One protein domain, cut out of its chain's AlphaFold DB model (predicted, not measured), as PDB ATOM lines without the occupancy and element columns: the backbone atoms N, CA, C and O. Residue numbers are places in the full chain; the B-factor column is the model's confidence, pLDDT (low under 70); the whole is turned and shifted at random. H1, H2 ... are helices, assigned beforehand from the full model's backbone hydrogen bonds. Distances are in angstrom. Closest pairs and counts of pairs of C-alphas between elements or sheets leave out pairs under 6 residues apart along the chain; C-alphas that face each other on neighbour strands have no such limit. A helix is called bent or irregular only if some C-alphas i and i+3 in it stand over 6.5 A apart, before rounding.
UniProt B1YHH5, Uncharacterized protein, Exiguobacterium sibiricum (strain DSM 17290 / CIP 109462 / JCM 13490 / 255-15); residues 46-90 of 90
ATOM      1  N   SER A  46      46.343  65.397 169.530       95.25
ATOM      2  CA  SER A  46      46.549  64.949 168.151       95.25
ATOM      3  C   SER A  46      45.920  65.917 167.144       95.25
ATOM      4  O   SER A  46      44.801  66.411 167.318       95.25
ATOM      5  N   VAL A  47      46.653  66.185 166.062       94.19
ATOM      6  CA  VAL A  47      46.217  67.078 164.976       94.19
ATOM      7  C   VAL A  47      45.034  66.474 164.215       94.19
ATOM      8  O   VAL A  47      44.190  67.201 163.680       94.19
ATOM      9  N   ASP A  48      44.947  65.146 164.209       94.06
ATOM     10  CA  ASP A  48      43.944  64.389 163.471       94.06
ATOM     11  C   ASP A  48      42.720  64.016 164.315       94.06
ATOM     12  O   ASP A  48      41.750  63.500 163.768       94.06
ATOM     13  N   ALA A  49      42.663  64.429 165.588       94.19
ATOM     14  CA  ALA A  49      41.504  64.235 166.470       94.19
ATOM     15  C   ALA A  49      40.180  64.808 165.919       94.19
ATOM     16  O   ALA A  49      39.102  64.450 166.377       94.19
ATOM     17  N   LYS A  50      40.230  65.732 164.948       94.12
ATOM     18  CA  LYS A  50      39.030  66.266 164.273       94.12
ATOM     19  C   LYS A  50      38.598  65.464 163.045       94.12
ATOM     20  O   LYS A  50      37.515  65.712 162.523       94.12
ATOM     21  N   LYS A  51      39.470  64.602 162.531       95.44
ATOM     22  CA  LYS A  51      39.263  63.821 161.305       95.44
ATOM     23  C   LYS A  51      39.006  62.352 161.614       95.44
ATOM     24  O   LYS A  51      38.291  61.708 160.859       95.44
ATOM     25  N   ASP A  52      39.591  61.853 162.698       92.88
ATOM     26  CA  ASP A  52      39.525  60.464 163.118       92.88
ATOM     27  C   ASP A  52      39.099  60.391 164.589       92.88
ATOM     28  O   ASP A  52      39.747  60.955 165.472       92.88
ATOM     29  N   GLU A  53      37.993  59.694 164.852       93.62
ATOM     30  CA  GLU A  53      37.474  59.482 166.205       93.62
ATOM     31  C   GLU A  53      38.455  58.701 167.078       93.62
ATOM     32  O   GLU A  53      38.518  58.911 168.286       93.62
ATOM     33  N   THR A  54      39.262  57.832 166.473       90.06
ATOM     34  CA  THR A  54      40.258  57.059 167.203       90.06
ATOM     35  C   THR A  54      41.389  57.963 167.707       90.06
ATOM     36  O   THR A  54      42.001  57.657 168.724       90.06
ATOM     37  N   GLU A  55      41.661  59.093 167.052       93.38
ATOM     38  CA  GLU A  55      42.673  60.075 167.471       93.38
ATOM     39  C   GLU A  55      42.168  61.008 168.591       93.38
ATOM     40  O   GLU A  55      42.934  61.787 169.167       93.38
ATOM     41  N   VAL A  56      40.874  60.950 168.932       95.06
ATOM     42  CA  VAL A  56      40.292  61.765 170.004       95.06
ATOM     43  C   VAL A  56      40.823  61.308 171.360       95.06
ATOM     44  O   VAL A  56      40.665  60.164 171.770       95.06
ATOM     45  N   GLY A  57      41.427  62.249 172.086       92.75
ATOM     46  CA  GLY A  57      42.007  62.007 173.409       92.75
ATOM     47  C   GLY A  57      43.476  61.590 173.374       92.75
ATOM     48  O   GLY A  57      44.109  61.601 174.423       92.75
ATOM     49  N   LEU A  58      44.035  61.310 172.191       94.44
ATOM     50  CA  LEU A  58      45.468  61.092 172.028       94.44
ATOM     51  C   LEU A  58      46.235  62.410 172.047       94.44
ATOM     52  O   LEU A  58      45.779  63.433 171.514       94.44
ATOM     53  N   THR A  59      47.429  62.375 172.628       95.88
ATOM     54  CA  THR A  59      48.409  63.449 172.470       95.88
ATOM     55  C   THR A  59      49.054  63.365 171.084       95.88
ATOM     56  O   THR A  59      48.928  62.370 170.366       95.88
ATOM     57  N   GLN A  60      49.766  64.413 170.674       94.00
ATOM     58  CA  GLN A  60      50.576  64.364 169.456       94.00
ATOM     59  C   GLN A  60      51.662  63.293 169.551       94.00
ATOM     60  O   GLN A  60      51.948  62.634 168.554       94.00
ATOM     61  N   LEU A  61      52.247  63.104 170.737       94.00
ATOM     62  CA  LEU A  61      53.249  62.068 170.956       94.00
ATOM     63  C   LEU A  61      52.657  60.661 170.794       94.00
ATOM     64  O   LEU A  61      53.272  59.827 170.127       94.00
ATOM     65  N   ASP A  62      51.467  60.421 171.350       93.88
ATOM     66  CA  ASP A  62      50.768  59.134 171.231       93.88
ATOM     67  C   ASP A  62      50.393  58.842 169.780       93.88
ATOM     68  O   ASP A  62      50.607  57.737 169.291       93.88
ATOM     69  N   SER A  63      49.870  59.849 169.073       94.62
ATOM     70  CA  SER A  63      49.491  59.742 167.660       94.62
ATOM     71  C   SER A  63      50.675  59.312 166.783       94.62
ATOM     72  O   SER A  63      50.547  58.398 165.971       94.62
ATOM     73  N   ILE A  64      51.864  59.890 167.010       93.38
ATOM     74  CA  ILE A  64      53.092  59.543 166.274       93.38
ATOM     75  C   ILE A  64      53.493  58.075 166.484       93.38
ATOM     76  O   ILE A  64      53.868  57.405 165.525       93.38
ATOM     77  N   HIS A  65      53.410  57.568 167.716       92.75
ATOM     78  CA  HIS A  65      53.860  56.211 168.065       92.75
ATOM     79  C   HIS A  65      52.756  55.156 167.982       92.75
ATOM     80  O   HIS A  65      52.980  53.975 168.252       92.75
ATOM     81  N   ARG A  66      51.549  55.563 167.597       89.50
ATOM     82  CA  ARG A  66      50.364  54.716 167.598       89.50
ATOM     83  C   ARG A  66      50.538  53.438 166.789       89.50
ATOM     84  O   ARG A  66      50.181  52.362 167.265       89.50
ATOM     85  N   ALA A  67      51.081  53.563 165.580       87.44
ATOM     86  CA  ALA A  67      51.309  52.431 164.689       87.44
ATOM     87  C   ALA A  67      52.281  51.417 165.311       87.44
ATOM     88  O   ALA A  67      52.037  50.214 165.248       87.44
ATOM     89  N   ASP A  68      53.327  51.902 165.982       86.75
ATOM     90  CA  ASP A  68      54.314  51.054 166.652       86.75
ATOM     91  C   ASP A  68      53.694  50.319 167.847       86.75
ATOM     92  O   ASP A  68      53.934  49.131 168.059       86.75
ATOM     93  N   TRP A  69      52.848  51.000 168.624       85.06
ATOM     94  CA  TRP A  69      52.139  50.382 169.746       85.06
ATOM     95  C   TRP A  69      51.111  49.348 169.293       85.06
ATOM     96  O   TRP A  69      51.009  48.288 169.907       85.06
ATOM     97  N   GLN A  70      50.394  49.610 168.198       83.25
ATOM     98  CA  GLN A  70      49.472  48.641 167.602       83.25
ATOM     99  C   GLN A  70      50.207  47.433 167.017       83.25
ATOM    100  O   GLN A  70      49.731  46.310 167.156       83.25
ATOM    101  N   ALA A  71      51.380  47.640 166.414       82.81
ATOM    102  CA  ALA A  71      52.217  46.558 165.901       82.81
ATOM    103  C   ALA A  71      52.782  45.669 167.021       82.81
ATOM    104  O   ALA A  71      52.935  44.465 166.838       82.81
ATOM    105  N   ASN A  72      53.028  46.246 168.200       79.75
ATOM    106  CA  ASN A  72      53.376  45.500 169.412       79.75
ATOM    107  C   ASN A  72      52.156  44.869 170.103       79.75
ATOM    108  O   ASN A  72      52.296  44.266 171.170       79.75
ATOM    109  N   GLY A  73      50.973  44.998 169.499       72.69
ATOM    110  CA  GLY A  73      49.756  44.343 169.934       72.69
ATOM    111  C   GLY A  73      49.951  42.833 170.043       72.69
ATOM    112  O   GLY A  73      50.523  42.172 169.176       72.69
ATOM    113  N   PHE A  74      49.482  42.288 171.152       74.06
ATOM    114  CA  PHE A  74      49.465  40.863 171.423       74.06
ATOM    115  C   PHE A  74      48.093  40.297 171.019       74.06
ATOM    116  O   PHE A  74      47.092  40.965 171.290       74.06
ATOM    117  N   PRO A  75      47.998  39.104 170.399       78.19
ATOM    118  CA  PRO A  75      49.056  38.133 170.100       78.19
ATOM    119  C   PRO A  75      49.713  38.327 168.724       78.19
ATOM    120  O   PRO A  75      49.049  38.521 167.709       78.19
ATOM    121  N   GLN A  76      51.040  38.186 168.669       73.19
ATOM    122  CA  GLN A  76      51.817  38.380 167.433       73.19
ATOM    123  C   GLN A  76      51.710  37.205 166.439       73.19
ATOM    124  O   GLN A  76      52.121  37.336 165.287       73.19
ATOM    125  N   THR A  77      51.190  36.041 166.860       84.44
ATOM    126  CA  THR A  77      51.053  34.844 166.007       84.44
ATOM    127  C   THR A  77      49.769  34.064 166.295       84.44
ATOM    128  O   THR A  77      49.206  34.155 167.383       84.44
ATOM    129  N   HIS A  78      49.338  33.238 165.334       84.12
ATOM    130  CA  HIS A  78      48.156  32.379 165.479       84.12
ATOM    131  C   HIS A  78      48.313  31.320 166.585       84.12
ATOM    132  O   HIS A  78      47.368  31.053 167.315       84.12
ATOM    133  N   ALA A  79      49.516  30.759 166.746       87.56
ATOM    134  CA  ALA A  79      49.799  29.785 167.799       87.56
ATOM    135  C   ALA A  79      49.718  30.412 169.199       87.56
ATOM    136  O   ALA A  79      49.240  29.786 170.141       87.56
ATOM    137  N   GLU A  80      50.167  31.661 169.323       85.69
ATOM    138  CA  GLU A  80      50.083  32.405 170.577       85.69
ATOM    139  C   GLU A  80      48.636  32.780 170.911       85.69
ATOM    140  O   GLU A  80      48.224  32.658 172.059       85.69
ATOM    141  N   LEU A  81      47.844  33.152 169.902       87.94
ATOM    142  CA  LEU A  81      46.409  33.383 170.054       87.94
ATOM    143  C   LEU A  81      45.697  32.123 170.575       87.94
ATOM    144  O   LEU A  81      44.991  32.189 171.576       87.94
ATOM    145  N   GLU A  82      45.961  30.962 169.968       90.44
ATOM    146  CA  GLU A  82      45.376  29.680 170.386       90.44
ATOM    147  C   GLU A  82      45.795  29.276 171.815       90.44
ATOM    148  O   GLU A  82      45.007  28.690 172.560       90.44
ATOM    149  N   ARG A  83      47.035  29.582 172.222       91.31
ATOM    150  CA  ARG A  83      47.508  29.356 173.598       91.31
ATOM    151  C   ARG A  83      46.702  30.184 174.598       91.31
ATOM    152  O   ARG A  83      46.267  29.640 175.609       91.31
ATOM    153  N   LEU A  84      46.481  31.463 174.306       88.88
ATOM    154  CA  LEU A  84      45.747  32.372 175.188       88.88
ATOM    155  C   LEU A  84      44.274  32.013 175.300       88.88
ATOM    156  O   LEU A  84      43.749  32.002 176.404       88.88
ATOM    157  N   GLU A  85      43.623  31.661 174.189       90.19
ATOM    158  CA  GLU A  85      42.227  31.205 174.209       90.19
ATOM    159  C   GLU A  85      42.062  29.943 175.069       90.19
ATOM    160  O   GLU A  85      41.050  29.767 175.745       90.19
ATOM    161  N   LYS A  86      43.062  29.052 175.083       93.31
ATOM    162  CA  LYS A  86      43.061  27.873 175.963       93.31
ATOM    163  C   LYS A  86      43.301  28.225 177.428       93.31
ATOM    164  O   LYS A  86      42.763  27.532 178.281       93.31
ATOM    165  N   GLU A  87      44.105  29.247 177.712       90.88
ATOM    166  CA  GLU A  87      44.358  29.744 179.073       90.88
ATOM    167  C   GLU A  87      43.176  30.542 179.637       90.88
ATOM    168  O   GLU A  87      42.909  30.448 180.829       90.88
ATOM    169  N   GLU A  88      42.447  31.289 178.804       88.69
ATOM    170  CA  GLU A  88      41.248  32.041 179.205       88.69
ATOM    171  C   GLU A  88      40.062  31.118 179.526       88.69
ATOM    172  O   GLU A  88      39.264  31.409 180.413       88.69
ATOM    173  N   ASN A  89      39.945  29.994 178.814       83.88
ATOM    174  CA  ASN A  89      38.848  29.036 178.970       83.88
ATOM    175  C   ASN A  89      39.098  27.953 180.048       83.88
ATOM    176  O   ASN A  89      38.354  26.968 180.097       83.88
ATOM    177  N   GLN A  90      40.138  28.102 180.879       66.94
ATOM    178  CA  GLN A  90      40.468  27.228 182.019       66.94
ATOM    179  C   GLN A  90      40.107  27.875 183.356       66.94
ATOM    180  O   GLN A  90      39.657  27.117 184.248       66.94
TER     181      GLN A  90
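What this domain is: This is residues 46 to 90 of the 90 residues of an uncharacterized protein of Exiguobacterium sibiricum (strain DSM 17290 / CIP 109462 / JCM 13490 / 255-15) (UniProt B1YHH5). From Ser 46 you meet a looped, folded-back stretch, residues 46 to 59, at one end of an open rod; H1 runs on from it along the rod, and H2 is set crosswise at the other end. The printed part has 45 residues with two named helices, H1 then H2, and no named strand; its class is all helix. It is extended, with a radius of gyration of the C-alphas of 15.3 A and spans of 42 by 17 by 13 A.

Where its parts are: Find C-alpha 60 at (50.576, 64.364, 169.456); from there H1, residues 60 to 71, runs 18.2 A. H1 is irregular: C-alphas 64 and 67 are 7.5 A apart. H2, residues 78 to 88, runs 15.4 A to C-alpha 88 at (41.248, 32.041, 179.205).

How they stand to each other: H1 and H2 are apart. In H2 every O i to N i+4 pair is within hydrogen-bond range; in H1, 6 of 8 are.

The domain as a whole: The C-alphas farthest apart, of Val 47 and Gln 90, are 43.7 A apart. The printed part has no cut, and the link from H1 to H2 is short. Of the printed residues, one has a pLDDT under 70, namely residue 90, the chain's last.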